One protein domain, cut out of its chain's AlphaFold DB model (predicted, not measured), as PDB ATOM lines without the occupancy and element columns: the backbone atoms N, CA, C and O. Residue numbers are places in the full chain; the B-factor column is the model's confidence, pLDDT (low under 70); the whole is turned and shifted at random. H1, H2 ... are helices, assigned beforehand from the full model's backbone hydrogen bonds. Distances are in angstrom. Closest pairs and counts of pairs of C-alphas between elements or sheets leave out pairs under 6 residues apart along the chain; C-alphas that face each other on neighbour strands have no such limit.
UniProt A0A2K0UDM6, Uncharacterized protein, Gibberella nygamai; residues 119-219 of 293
ATOM      1  N   LYS A 119     -36.969 -25.037  18.060       87.62
ATOM      2  CA  LYS A 119     -35.615 -25.378  17.590       87.62
ATOM      3  C   LYS A 119     -34.730 -25.854  18.745       87.62
ATOM      4  O   LYS A 119     -34.010 -26.833  18.580       87.62
ATOM      5  N   LYS A 120     -34.858 -25.261  19.941       84.12
ATOM      6  CA  LYS A 120     -34.147 -25.720  21.151       84.12
ATOM      7  C   LYS A 120     -34.610 -27.117  21.580       84.12
ATOM      8  O   LYS A 120     -33.782 -27.986  21.846       84.12
ATOM      9  N   LEU A 121     -35.924 -27.362  21.585       86.00
ATOM     10  CA  LEU A 121     -36.511 -28.661  21.948       86.00
ATOM     11  C   LEU A 121     -36.055 -29.797  21.019       86.00
ATOM     12  O   LEU A 121     -35.698 -30.885  21.486       86.00
ATOM     13  N   LEU A 122     -36.004 -29.535  19.710       87.38
ATOM     14  CA  LEU A 122     -35.533 -30.502  18.715       87.38
ATOM     15  C   LEU A 122     -34.053 -30.857  18.909       87.38
ATOM     16  O   LEU A 122     -33.658 -32.001  18.685       87.38
ATOM     17  N   VAL A 123     -33.234 -29.926  19.399       80.94
ATOM     18  CA  VAL A 123     -31.812 -30.185  19.662       80.94
ATOM     19  C   VAL A 123     -31.619 -31.137  20.841       80.94
ATOM     20  O   VAL A 123     -30.829 -32.079  20.742       80.94
ATOM     21  N   TYR A 124     -32.366 -30.965  21.938       77.75
ATOM     22  CA  TYR A 124     -32.276 -31.879  23.084       77.75
ATOM     23  C   TYR A 124     -32.636 -33.332  22.705       77.75
ATOM     24  O   TYR A 124     -32.127 -34.296  23.293       77.75
ATOM     25  N   THR A 125     -33.471 -33.520  21.677       77.94
ATOM     26  CA  THR A 125     -34.009 -34.830  21.283       77.94
ATOM     27  C   THR A 125     -33.511 -35.367  19.942       77.94
ATOM     28  O   THR A 125     -33.817 -36.506  19.605       77.94
ATOM     29  N   GLN A 126     -32.607 -34.661  19.262       73.75
ATOM     30  CA  GLN A 126     -32.076 -34.992  17.930       73.75
ATOM     31  C   GLN A 126     -31.588 -36.450  17.757       73.75
ATOM     32  O   GLN A 126     -31.741 -37.060  16.702       73.75
ATOM     33  N   ASN A 127     -31.043 -37.042  18.828       72.69
ATOM     34  CA  ASN A 127     -30.546 -38.430  18.841       72.69
ATOM     35  C   ASN A 127     -31.481 -39.435  19.533       72.69
ATOM     36  O   ASN A 127     -31.015 -40.455  20.039       72.69
ATOM     37  N   SER A 128     -32.758 -39.098  19.691       79.06
ATOM     38  CA  SER A 128     -33.720 -39.985  20.333       79.06
ATOM     39  C   SER A 128     -34.232 -41.030  19.337       79.06
ATOM     40  O   SER A 128     -34.452 -40.755  18.158       79.06
ATOM     41  N   LEU A 129     -34.392 -42.251  19.823       81.50
ATOM     42  CA  LEU A 129     -34.994 -43.374  19.140       81.50
ATOM     43  C   LEU A 129     -36.514 -43.220  19.104       81.50
ATOM     44  O   LEU A 129     -37.167 -42.890  20.101       81.50
ATOM     45  N   SER A 130     -37.060 -43.527  17.937       84.69
ATOM     46  CA  SER A 130     -38.485 -43.618  17.675       84.69
ATOM     47  C   SER A 130     -38.737 -44.703  16.631       84.69
ATOM     48  O   SER A 130     -37.891 -44.942  15.768       84.69
ATOM     49  N   SER A 131     -39.875 -45.390  16.738       86.44
ATOM     50  CA  SER A 131     -40.288 -46.389  15.745       86.44
ATOM     51  C   SER A 131     -40.735 -45.727  14.444       86.44
ATOM     52  O   SER A 131     -40.405 -46.216  13.370       86.44
ATOM     53  N   ASP A 132     -41.440 -44.598  14.549       87.75
ATOM     54  CA  ASP A 132     -41.734 -43.709  13.428       87.75
ATOM     55  C   ASP A 132     -40.720 -42.559  13.423       87.75
ATOM     56  O   ASP A 132     -40.496 -41.905  14.443       87.75
ATOM     57  N   GLU A 133     -40.073 -42.294  12.291       85.56
ATOM     58  CA  GLU A 133     -39.057 -41.238  12.208       85.56
ATOM     59  C   GLU A 133     -39.641 -39.832  12.442       85.56
ATOM     60  O   GLU A 133     -38.928 -38.943  12.911       85.56
ATOM     61  N   ARG A 134     -40.946 -39.639  12.190       89.25
ATOM     62  CA  ARG A 134     -41.665 -38.367  12.382       89.25
ATOM     63  C   ARG A 134     -41.813 -37.989  13.853       89.25
ATOM     64  O   ARG A 134     -41.856 -36.802  14.180       89.25
ATOM     65  N   ASP A 135     -41.805 -38.974  14.750       89.81
ATOM     66  CA  ASP A 135     -41.917 -38.754  16.197       89.81
ATOM     67  C   ASP A 135     -40.755 -37.944  16.766       89.81
ATOM     68  O   ASP A 135     -40.902 -37.328  17.819       89.81
ATOM     69  N   ARG A 136     -39.615 -37.873  16.069       86.25
ATOM     70  CA  ARG A 136     -38.511 -36.984  16.462       86.25
ATOM     71  C   ARG A 136     -38.921 -35.512  16.470       86.25
ATOM     72  O   ARG A 136     -38.367 -34.737  17.236       86.25
ATOM     73  N   ILE A 137     -39.904 -35.149  15.647       89.75
ATOM     74  CA  ILE A 137     -40.500 -33.814  15.622       89.75
ATOM     75  C   ILE A 137     -41.783 -33.814  16.447       89.75
ATOM     76  O   ILE A 137     -41.928 -32.996  17.352       89.75
ATOM     77  N   PHE A 138     -42.703 -34.746  16.183       91.50
ATOM     78  CA  PHE A 138     -44.034 -34.718  16.797       91.50
ATOM     79  C   PHE A 138     -44.023 -34.843  18.320       91.50
ATOM     80  O   PHE A 138     -44.833 -34.184  18.970       91.50
ATOM     81  N   SER A 139     -43.072 -35.581  18.898       88.31
ATOM     82  CA  SER A 139     -42.936 -35.653  20.360       88.31
ATOM     83  C   SER A 139     -42.616 -34.297  21.003       88.31
ATOM     84  O   SER A 139     -42.932 -34.087  22.172       88.31
ATOM     85  N   MET A 140     -42.007 -33.363  20.261       88.31
ATOM     86  CA  MET A 140     -41.631 -32.035  20.763       88.31
ATOM     87  C   MET A 140     -42.709 -30.981  20.522       88.31
ATOM     88  O   MET A 140     -42.769 -29.986  21.236       88.31
ATOM     89  N   VAL A 141     -43.584 -31.178  19.538       88.38
ATOM     90  CA  VAL A 141     -44.589 -30.173  19.158       88.38
ATOM     91  C   VAL A 141     -45.563 -29.876  20.300       88.38
ATOM     92  O   VAL A 141     -45.924 -28.723  20.497       88.38
ATOM     93  N   GLY A 142     -45.932 -30.882  21.102       86.06
ATOM     94  CA  GLY A 142     -46.785 -30.679  22.280       86.06
ATOM     95  C   GLY A 142     -46.112 -29.905  23.422       86.06
ATOM     96  O   GLY A 142     -46.787 -29.512  24.369       86.06
ATOM     97  N   LEU A 143     -44.794 -29.710  23.341       84.88
ATOM     98  CA  LEU A 143     -44.008 -28.892  24.256       84.88
ATOM     99  C   LEU A 143     -43.723 -27.485  23.689       84.88
ATOM    100  O   LEU A 143     -43.428 -26.547  24.426       84.88
ATOM    101  N   ALA A 144     -43.777 -27.326  22.373       89.06
ATOM    102  CA  ALA A 144     -43.443 -26.073  21.723       89.06
ATOM    103  C   ALA A 144     -44.585 -25.050  21.806       89.06
ATOM    104  O   ALA A 144     -45.736 -25.367  22.113       89.06
ATOM    105  N   ASN A 145     -44.271 -23.792  21.492       87.69
ATOM    106  CA  ASN A 145     -45.277 -22.743  21.384       87.69
ATOM    107  C   ASN A 145     -46.355 -23.133  20.343       87.69
ATOM    108  O   ASN A 145     -46.015 -23.472  19.207       87.69
ATOM    109  N   PRO A 146     -47.659 -23.041  20.665       87.19
ATOM    110  CA  PRO A 146     -48.720 -23.410  19.726       87.19
ATOM    111  C   PRO A 146     -48.694 -22.604  18.416       87.19
ATOM    112  O   PRO A 146     -49.235 -23.060  17.409       87.19
ATOM    113  N   GLY A 147     -48.042 -21.438  18.389       86.81
ATOM    114  CA  GLY A 147     -47.910 -20.602  17.199       86.81
ATOM    115  C   GLY A 147     -47.074 -21.202  16.060       86.81
ATOM    116  O   GLY A 147     -47.284 -20.818  14.909       86.81
ATOM    117  N   TYR A 148     -46.233 -22.215  16.316       88.00
ATOM    118  CA  TYR A 148     -45.619 -22.996  15.228       88.00
ATOM    119  C   TYR A 148     -46.677 -23.756  14.405       88.00
ATOM    120  O   TYR A 148     -46.445 -24.046  13.232       88.00
ATOM    121  N   ALA A 149     -47.847 -24.049  14.993       89.75
ATOM    122  CA  ALA A 149     -49.012 -24.639  14.330       89.75
ATOM    123  C   ALA A 149     -48.688 -25.894  13.491       89.75
ATOM    124  O   ALA A 149     -49.217 -26.087  12.392       89.75
ATOM    125  N   ILE A 150     -47.800 -26.740  14.021       89.31
ATOM    126  CA  ILE A 150     -47.515 -28.079  13.507       89.31
ATOM    127  C   ILE A 150     -48.506 -29.033  14.174       89.31
ATOM    128  O   ILE A 150     -48.683 -28.994  15.387       89.31
ATOM    129  N   ILE A 151     -49.165 -29.880  13.390       90.06
ATOM    130  CA  ILE A 151     -50.116 -30.874  13.895       90.06
ATOM    131  C   ILE A 151     -49.590 -32.251  13.484       90.06
ATOM    132  O   ILE A 151     -49.271 -32.423  12.304       90.06
ATOM    133  N   PRO A 152     -49.467 -33.215  14.417       93.25
ATOM    134  CA  PRO A 152     -49.083 -34.576  14.074       93.25
ATOM    135  C   PRO A 152     -50.017 -35.182  13.023       93.25
ATOM    136  O   PRO A 152     -51.217 -35.321  13.249       93.25
ATOM    137  N   ASP A 153     -49.447 -35.544  11.879       90.62
ATOM    138  CA  ASP A 153     -50.132 -36.216  10.778       90.62
ATOM    139  C   ASP A 153     -49.319 -37.449  10.379       90.62
ATOM    140  O   ASP A 153     -48.198 -37.342   9.873       90.62
ATOM    141  N   TYR A 154     -49.890 -38.624  10.639       92.75
ATOM    142  CA  TYR A 154     -49.269 -39.916  10.358       92.75
ATOM    143  C   TYR A 154     -49.737 -40.538   9.040       92.75
ATOM    144  O   TYR A 154     -49.357 -41.675   8.743       92.75
ATOM    145  N   SER A 155     -50.525 -39.816   8.236       93.19
ATOM    146  CA  SER A 155     -50.941 -40.271   6.910       93.19
ATOM    147  C   SER A 155     -49.731 -40.672   6.057       93.19
ATOM    148  O   SER A 155     -48.626 -40.141   6.203       93.19
ATOM    149  N   SER A 156     -49.922 -41.632   5.152       88.75
ATOM    150  CA  SER A 156     -48.858 -42.096   4.252       88.75
ATOM    151  C   SER A 156     -48.353 -41.002   3.304       88.75
ATOM    152  O   SER A 156     -47.251 -41.107   2.776       88.75
ATOM    153  N   GLU A 157     -49.148 -39.951   3.091       87.62
ATOM    154  CA  GLU A 157     -48.803 -38.795   2.259       87.62
ATOM    155  C   GLU A 157     -47.897 -37.785   2.982       87.62
ATOM    156  O   GLU A 157     -47.231 -36.964   2.338       87.62
ATOM    157  N   ASN A 158     -47.849 -37.837   4.317       86.94
ATOM    158  CA  ASN A 158     -46.991 -36.991   5.132       86.94
ATOM    159  C   ASN A 158     -45.688 -37.715   5.493       86.94
ATOM    160  O   ASN A 158     -45.502 -38.208   6.609       86.94
ATOM    161  N   GLY A 159     -44.788 -37.797   4.513       87.62
ATOM    162  CA  GLY A 159     -43.438 -38.324   4.706       87.62
ATOM    163  C   GLY A 159     -42.544 -37.397   5.539       87.62
ATOM    164  O   GLY A 159     -42.787 -36.193   5.640       87.62
ATOM    165  N   LEU A 160     -41.464 -37.958   6.093       86.75
ATOM    166  CA  LEU A 160     -40.493 -37.224   6.914       86.75
ATOM    167  C   LEU A 160     -39.913 -35.997   6.192       86.75
ATOM    168  O   LEU A 160     -39.817 -34.931   6.792       86.75
ATOM    169  N   ASP A 161     -39.574 -36.111   4.905       85.25
ATOM    170  CA  ASP A 161     -38.979 -35.006   4.143       85.25
ATOM    171  C   ASP A 161     -39.907 -33.786   4.073       85.25
ATOM    172  O   ASP A 161     -39.487 -32.646   4.286       85.25
ATOM    173  N   ARG A 162     -41.202 -34.029   3.832       87.56
ATOM    174  CA  ARG A 162     -42.233 -32.986   3.815       87.56
ATOM    175  C   ARG A 162     -42.391 -32.354   5.194       87.56
ATOM    176  O   ARG A 162     -42.491 -31.133   5.297       87.56
ATOM    177  N   LEU A 163     -42.374 -33.175   6.243       91.38
ATOM    178  CA  LEU A 163     -42.445 -32.706   7.619       91.38
ATOM    179  C   LEU A 163     -41.232 -31.839   7.992       91.38
ATOM    180  O   LEU A 163     -41.414 -30.806   8.630       91.38
ATOM    181  N   LEU A 164     -40.016 -32.198   7.572       87.81
ATOM    182  CA  LEU A 164     -38.800 -31.411   7.815       87.81
ATOM    183  C   LEU A 164     -38.852 -30.042   7.117       87.81
ATOM    184  O   LEU A 164     -38.537 -29.019   7.738       87.81
ATOM    185  N   VAL A 165     -39.297 -30.017   5.854       86.25
ATOM    186  CA  VAL A 165     -39.527 -28.782   5.084       86.25
ATOM    187  C   VAL A 165     -40.525 -27.887   5.813       86.25
ATOM    188  O   VAL A 165     -40.239 -26.716   6.068       86.25
ATOM    189  N   GLU A 166     -41.681 -28.439   6.182       91.25
ATOM    190  CA  GLU A 166     -42.743 -27.681   6.841       91.25
ATOM    191  C   GLU A 166     -42.310 -27.199   8.226       91.25
ATOM    192  O   GLU A 166     -42.533 -26.041   8.559       91.25
ATOM    193  N   THR A 167     -41.620 -28.034   9.003       93.25
ATOM    194  CA  THR A 167     -41.098 -27.670  10.328       93.25
ATOM    195  C   THR A 167     -40.130 -26.495  10.228       93.25
ATOM    196  O   THR A 167     -40.305 -25.496  10.921       93.25
ATOM    197  N   THR A 168     -39.151 -26.566   9.320       87.56
ATOM    198  CA  THR A 168     -38.183 -25.474   9.126       87.56
ATOM    199  C   THR A 168     -38.884 -24.197   8.663       87.56
ATOM    200  O   THR A 168     -38.618 -23.117   9.190       87.56
ATOM    201  N   ARG A 169     -39.838 -24.314   7.727       88.88
ATOM    202  CA  ARG A 169     -40.639 -23.182   7.248       88.88
ATOM    203  C   ARG A 169     -41.429 -22.534   8.385       88.88
ATOM    204  O   ARG A 169     -41.413 -21.313   8.497       88.88
ATOM    205  N   ARG A 170     -42.098 -23.331   9.226       91.25
ATOM    206  CA  ARG A 170     -42.890 -22.847  10.366       91.25
ATOM    207  C   ARG A 170     -42.036 -22.120  11.388       91.25
ATOM    208  O   ARG A 170     -42.459 -21.061  11.836       91.25
ATOM    209  N   ILE A 171     -40.849 -22.643  11.700       89.88
ATOM    210  CA  ILE A 171     -39.899 -21.985  12.605       89.88
ATOM    211  C   ILE A 171     -39.529 -20.599  12.066       89.88
ATOM    212  O   ILE A 171     -39.740 -19.612  12.764       89.88
ATOM    213  N   ILE A 172     -39.096 -20.512  10.800       87.00
ATOM    214  CA  ILE A 172     -38.722 -19.233  10.169       87.00
ATOM    215  C   ILE A 172     -39.880 -18.236  10.205       87.00
ATOM    216  O   ILE A 172     -39.693 -17.079  10.565       87.00
ATOM    217  N   THR A 173     -41.086 -18.676   9.833       89.69
ATOM    218  CA  THR A 173     -42.242 -17.776   9.746       89.69
ATOM    219  C   THR A 173     -42.778 -17.346  11.104       89.69
ATOM    220  O   THR A 173     -43.283 -16.237  11.218       89.69
ATOM    221  N   PHE A 174     -42.729 -18.222  12.112       90.44
ATOM    222  CA  PHE A 174     -43.270 -17.924  13.436       90.44
ATOM    223  C   PHE A 174     -42.330 -17.026  14.241       90.44
ATOM    224  O   PHE A 174     -42.786 -16.119  14.929       90.44
ATOM    225  N   GLU A 175     -41.023 -17.268  14.139       87.81
ATOM    226  CA  GLU A 175     -40.005 -16.505  14.866       87.81
ATOM    227  C   GLU A 175     -39.561 -15.238  14.130       87.81
ATOM    228  O   GLU A 175     -38.808 -14.451  14.699       87.81
ATOM    229  N   ASP A 176     -39.984 -15.069  12.872       86.06
ATOM    230  CA  ASP A 176     -39.518 -14.017  11.959       86.06
ATOM    231  C   ASP A 176     -37.979 -13.929  11.920       86.06
ATOM    232  O   ASP A 176     -37.363 -12.865  11.994       86.06
ATOM    233  N   SER A 177     -37.336 -15.100  11.875       85.19
ATOM    234  CA  SER A 177     -35.891 -15.245  12.049       85.19
ATOM    235  C   SER A 177     -35.327 -16.380  11.201       85.19
ATOM    236  O   SER A 177     -35.944 -17.425  11.007       85.19
ATOM    237  N   LEU A 178     -34.097 -16.190  10.721       83.19
ATOM    238  CA  LEU A 178     -33.318 -17.220  10.025       83.19
ATOM    239  C   LEU A 178     -32.317 -17.930  10.946       83.19
ATOM    240  O   LEU A 178     -31.493 -18.705  10.463       83.19
ATOM    241  N   GLU A 179     -32.378 -17.698  12.261       83.88
ATOM    242  CA  GLU A 179     -31.471 -18.314  13.240       83.88
ATOM    243  C   GLU A 179     -31.487 -19.846  13.159       83.88
ATOM    244  O   GLU A 179     -30.446 -20.478  13.288       83.88
ATOM    245  N   VAL A 180     -32.630 -20.460  12.838       81.31
ATOM    246  CA  VAL A 180     -32.736 -21.918  12.652       81.31
ATOM    247  C   VAL A 180     -31.738 -22.475  11.626       81.31
ATOM    248  O   VAL A 180     -31.295 -23.615  11.746       81.31
ATOM    249  N   LEU A 181     -31.307 -21.674  10.647       81.19
ATOM    250  CA  LEU A 181     -30.327 -22.099   9.649       81.19
ATOM    251  C   LEU A 181     -28.916 -22.265  10.233       81.19
ATOM    252  O   LEU A 181     -28.088 -22.939   9.620       81.19
ATOM    253  N   SER A 182     -28.631 -21.723  11.423       80.94
ATOM    254  CA  SER A 182     -27.359 -21.961  12.118       80.94
ATOM    255  C   SER A 182     -27.177 -23.422  12.538       80.94
ATOM    256  O   SER A 182     -26.062 -23.825  12.858       80.94
ATOM    257  N   TYR A 183     -28.255 -24.211  12.544       76.81
ATOM    258  CA  TYR A 183     -28.239 -25.640  12.862       76.81
ATOM    259  C   TYR A 183     -27.905 -26.523  11.653       76.81
ATOM    260  O   TYR A 183     -27.763 -27.733  11.807       76.81
ATOM    261  N   LEU A 184     -27.744 -25.950  10.454       73.12
ATOM    262  CA  LEU A 184     -27.307 -26.699   9.279       73.12
ATOM    263  C   LEU A 184     -25.855 -27.173   9.451       73.12
ATOM    264  O   LEU A 184     -24.927 -26.371   9.575       73.12
ATOM    265  N   SER A 185     -25.637 -28.488   9.393       61.38
ATOM    266  CA  SER A 185     -24.285 -29.055   9.345       61.38
ATOM    267  C   SER A 185     -23.601 -28.665   8.033       61.38
ATOM    268  O   SER A 185     -23.976 -29.140   6.964       61.38
ATOM    269  N   ARG A 186     -22.541 -27.854   8.112       54.19
ATOM    270  CA  ARG A 186     -21.660 -27.582   6.964       54.19
ATOM    271  C   ARG A 186     -20.756 -28.763   6.591       54.19
ATOM    272  O   ARG A 186     -20.350 -28.859   5.438       54.19
ATOM    273  N   ASP A 187     -20.480 -29.657   7.543       45.41
ATOM    274  CA  ASP A 187     -19.332 -30.575   7.458       45.41
ATOM    275  C   ASP A 187     -19.674 -32.036   7.125       45.41
ATOM    276  O   ASP A 187     -18.769 -32.843   6.923       45.41
ATOM    277  N   ASN A 188     -20.957 -32.397   7.023       48.81
ATOM    278  CA  ASN A 188     -21.362 -33.762   6.687       48.81
ATOM    279  C   ASN A 188     -22.010 -33.799   5.297       48.81
ATOM    280  O   ASN A 188     -23.168 -33.395   5.162       48.81
ATOM    281  N   PRO A 189     -21.320 -34.301   4.251       47.19
ATOM    282  CA  PRO A 189     -21.999 -34.623   3.004       47.19
ATOM    283  C   PRO A 189     -23.107 -35.650   3.299       47.19
ATOM    284  O   PRO A 189     -22.898 -36.526   4.148       47.19
ATOM    285  N   PRO A 190     -24.276 -35.566   2.631       46.47
ATOM    286  CA  PRO A 190     -25.414 -36.445   2.887       46.47
ATOM    287  C   PRO A 190     -24.972 -37.900   2.728       46.47
ATOM    288  O   PRO A 190     -24.785 -38.411   1.620       46.47
ATOM    289  N   SER A 191     -24.729 -38.553   3.861       41.47
ATOM    290  CA  SER A 191     -24.141 -39.881   3.893       41.47
ATOM    291  C   SER A 191     -25.245 -40.887   3.615       41.47
ATOM    292  O   SER A 191     -26.126 -41.105   4.439       41.47
ATOM    293  N   THR A 192     -25.154 -41.499   2.433       40.62
ATOM    294  CA  THR A 192     -25.819 -42.743   2.013       40.62
ATOM    295  C   THR A 192     -27.354 -42.767   2.045       40.62
ATOM    296  O   THR A 192     -27.982 -43.084   3.044       40.62
ATOM    297  N   GLY A 193     -27.946 -42.595   0.856       41.78
ATOM    298  CA  GLY A 193     -28.986 -43.531   0.408       41.78
ATOM    299  C   GLY A 193     -30.458 -43.158   0.603       41.78
ATOM    300  O   GLY A 193     -31.239 -44.071   0.791       41.78
ATOM    301  N   CYS A 194     -30.846 -41.876   0.562       41.22
ATOM    302  CA  CYS A 194     -32.201 -41.411   0.159       41.22
ATOM    303  C   CYS A 194     -32.363 -39.883   0.272       41.22
ATOM    304  O   CYS A 194     -33.116 -39.285  -0.485       41.22
ATOM    305  N   ARG A 195     -31.596 -39.216   1.145       51.84
ATOM    306  CA  ARG A 195     -31.773 -37.791   1.513       51.84
ATOM    307  C   ARG A 195     -31.223 -36.756   0.516       51.84
ATOM    308  O   ARG A 195     -30.895 -35.639   0.894       51.84
ATOM    309  N   LYS A 196     -31.102 -37.100  -0.771       52.88
ATOM    310  CA  LYS A 196     -30.595 -36.189  -1.825       52.88
ATOM    311  C   LYS A 196     -31.602 -35.106  -2.261       52.88
ATOM    312  O   LYS A 196     -31.277 -34.329  -3.152       52.88
ATOM    313  N   LEU A 197     -32.804 -35.066  -1.680       64.56
ATOM    314  CA  LEU A 197     -33.931 -34.256  -2.168       64.56
ATOM    315  C   LEU A 197     -34.374 -33.134  -1.219       64.56
ATOM    316  O   LEU A 197     -35.251 -32.356  -1.591       64.56
ATOM    317  N   LEU A 198     -33.793 -33.020  -0.021       71.12
ATOM    318  CA  LEU A 198     -34.124 -31.905   0.863       71.12
ATOM    319  C   LEU A 198     -33.546 -30.597   0.295       71.12
ATOM    320  O   LEU A 198     -32.373 -30.564  -0.089       71.12
ATOM    321  N   PRO A 199     -34.338 -29.511   0.235       78.62
ATOM    322  CA  PRO A 199     -33.815 -28.193  -0.097       78.62
ATOM    323  C   PRO A 199     -32.683 -27.789   0.855       78.62
ATOM    324  O   PRO A 199     -32.720 -28.098   2.042       78.62
ATOM    325  N   SER A 200     -31.704 -27.035   0.356       72.12
ATOM    326  CA  SER A 200     -30.495 -26.658   1.111       72.12
ATOM    327  C   SER A 200     -30.743 -25.812   2.365       72.12
ATOM    328  O   SER A 200     -29.845 -25.665   3.187       72.12
ATOM    329  N   TRP A 201     -31.936 -25.238   2.504       78.00
ATOM    330  CA  TRP A 201     -32.342 -24.443   3.659       78.00
ATOM    331  C   TRP A 201     -33.068 -25.267   4.733       78.00
ATOM    332  O   TRP A 201     -33.394 -24.724   5.782       78.00
ATOM    333  N   VAL A 202     -33.344 -26.553   4.491       82.25
ATOM    334  CA  VAL A 202     -34.069 -27.415   5.433       82.25
ATOM    335  C   VAL A 202     -33.104 -28.052   6.420       82.25
ATOM    336  O   VAL A 202     -32.133 -28.696   6.022       82.25
ATOM    337  N   VAL A 203     -33.395 -27.905   7.714       80.50
ATOM    338  CA  VAL A 203     -32.604 -28.523   8.781       80.50
ATOM    339  C   VAL A 203     -33.029 -29.975   8.962       80.50
ATOM    340  O   VAL A 203     -34.204 -30.269   9.185       80.50
ATOM    341  N   ASP A 204     -32.065 -30.893   8.891       80.62
ATOM    342  CA  ASP A 204     -32.295 -32.314   9.143       80.62
ATOM    343  C   ASP A 204     -32.131 -32.639  10.637       80.62
ATOM    344  O   ASP A 204     -31.076 -33.083  11.102       80.62
ATOM    345  N   TRP A 205     -33.234 -32.491  11.375       79.69
ATOM    346  CA  TRP A 205     -33.349 -32.842  12.796       79.69
ATOM    347  C   TRP A 205     -33.181 -34.343  13.091       79.69
ATOM    348  O   TRP A 205     -33.242 -34.757  14.247       79.69
ATOM    349  N   THR A 206     -32.981 -35.186  12.073       71.38
ATOM    350  CA  THR A 206     -32.758 -36.628  12.241       71.38
ATOM    351  C   THR A 206     -31.289 -37.036  12.139       71.38
ATOM    352  O   THR A 206     -30.952 -38.185  12.442       71.38
ATOM    353  N   THR A 207     -30.407 -36.132  11.705       64.56
ATOM    354  CA  THR A 207     -28.959 -36.381  11.701       64.56
ATOM    355  C   THR A 207     -28.337 -36.024  13.036       64.56
ATOM    356  O   THR A 207     -28.745 -35.069  13.681       64.56
ATOM    357  N   VAL A 208     -27.334 -36.793  13.457       55.12
ATOM    358  CA  VAL A 208     -26.576 -36.508  14.677       55.12
ATOM    359  C   VAL A 208     -25.682 -35.294  14.416       55.12
ATOM    360  O   VAL A 208     -24.636 -35.428  13.778       55.12
ATOM    361  N   HIS A 209     -26.061 -34.113  14.904       57.62
ATOM    362  CA  HIS A 209     -25.118 -33.002  15.040       57.62
ATOM    363  C   HIS A 209     -24.380 -33.125  16.377       57.62
ATOM    364  O   HIS A 209     -24.900 -33.672  17.355       57.62
ATOM    365  N   SER A 210     -23.137 -32.640  16.431       49.12
ATOM    366  CA  SER A 210     -22.514 -32.325  17.716       49.12
ATOM    367  C   SER A 210     -23.454 -31.374  18.453       49.12
ATOM    368  O   SER A 210     -23.832 -30.356  17.871       49.12
ATOM    369  N   LEU A 211     -23.854 -31.722  19.682       52.28
ATOM    370  CA  LEU A 211     -24.711 -30.855  20.493       52.28
ATOM    371  C   LEU A 211     -24.115 -29.436  20.471       52.28
ATOM    372  O   LEU A 211     -22.903 -29.307  20.677       52.28
ATOM    373  N   PRO A 212     -24.909 -28.392  20.181       46.31
ATOM    374  CA  PRO A 212     -24.420 -27.024  20.217       46.31
ATOM    375  C   PRO A 212     -23.728 -26.743  21.550       46.31
ATOM    376  O   PRO A 212     -24.175 -27.222  22.592       46.31
ATOM    377  N   SER A 213     -22.652 -25.953  21.526       44.88
ATOM    378  CA  SER A 213     -21.833 -25.682  22.718       44.88
ATOM    379  C   SER A 213     -22.634 -25.134  23.907       44.88
ATOM    380  O   SER A 213     -22.195 -25.307  25.035       44.88
ATOM    381  N   TRP A 214     -23.784 -24.497  23.664       51.88
ATOM    382  CA  TRP A 214     -24.673 -23.979  24.707       51.88
ATOM    383  C   TRP A 214     -25.567 -25.064  25.335       51.88
ATOM    384  O   TRP A 214     -25.897 -24.982  26.507       51.88
ATOM    385  N   VAL A 215     -25.911 -26.132  24.604       49.28
ATOM    386  CA  VAL A 215     -26.721 -27.253  25.134       49.28
ATOM    387  C   VAL A 215     -25.944 -28.078  26.148       49.28
ATOM    388  O   VAL A 215     -26.519 -28.753  26.997       49.28
ATOM    389  N   VAL A 216     -24.620 -28.059  26.038       50.09
ATOM    390  CA  VAL A 216     -23.712 -28.696  26.984       50.09
ATOM    391  C   VAL A 216     -22.689 -27.664  27.428       50.09
ATOM    392  O   VAL A 216     -21.487 -27.939  27.409       50.09
ATOM    393  N   ASP A 217     -23.139 -26.465  27.812       47.38
ATOM    394  CA  ASP A 217     -22.222 -25.572  28.496       47.38
ATOM    395  C   ASP A 217     -21.951 -26.146  29.892       47.38
ATOM    396  O   ASP A 217     -22.712 -26.010  30.851       47.38
ATOM    397  N   LEU A 218     -20.835 -26.864  29.988       42.94
ATOM    398  CA  LEU A 218     -20.316 -27.415  31.232       42.94
ATOM    399  C   LEU A 218     -20.133 -26.326  32.304       42.94
ATOM    400  O   LEU A 218     -20.062 -26.667  33.487       42.94
ATOM    401  N   ALA A 219     -20.028 -25.049  31.910       37.12
ATOM    402  CA  ALA A 219     -20.011 -23.913  32.821       37.12
ATOM    403  C   ALA A 219     -21.409 -23.582  33.374       37.12
ATOM    404  O   ALA A 219     -21.522 -23.389  34.582       37.12
TER     405      ALA A 219
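Overview. This is residues 119 to 219 of the 293 residues of an uncharacterized protein of Gibberella nygamai (UniProt A0A2K0UDM6). With little regular structure, this compact domain sets one long helix, H3, with short H4 folded back at its end, across from two short helices, H1 and H2; long loops make much of the rest. The 101 printed residues include four named helices, H1 to H4, holding 35 residues, and no named strand: all helix. The radius of gyration of the C-alphas is 13.5 A, the spans 43 by 35 by 27 A.

Arrangement. H3, residues 160 to 175, touches H4, residues 179 to 183, with residues 168 to 172 alone; the closest C-alphas, Ile 172 and Val 180, are 7.0 A apart. H1, residues 119 to 125, touches H2, residues 135 to 141, at a steep tilt of 46 degrees, opposite ways; the closest C-alphas, Leu 121 and Met 140, are 6.2 A apart. H2 and H3 are near each other. Every O i to N i+4 pair is within hydrogen-bond range in H1 and H3, 2 of 3 in H2, and 0 of 1 in H4, against 2 of 2 O i to N i+3 pairs.

Along the chain. H3 runs 22.2 A, H1 10.3 A, H2 9.5 A, H4 8.0 A. C-alpha 119 begins H1 at (-35.615, -25.378, 17.590); C-alpha 183 ends H4 at (-28.239, -25.640, 12.862).

Size, cuts and confidence. The farthest C-alphas, Glu 157 and Ala 219, are 44.5 A apart. The printed part has no cut; the link H2 to H3 is long. Residues 185 to 197 and 207 to 219 have pLDDT under 70.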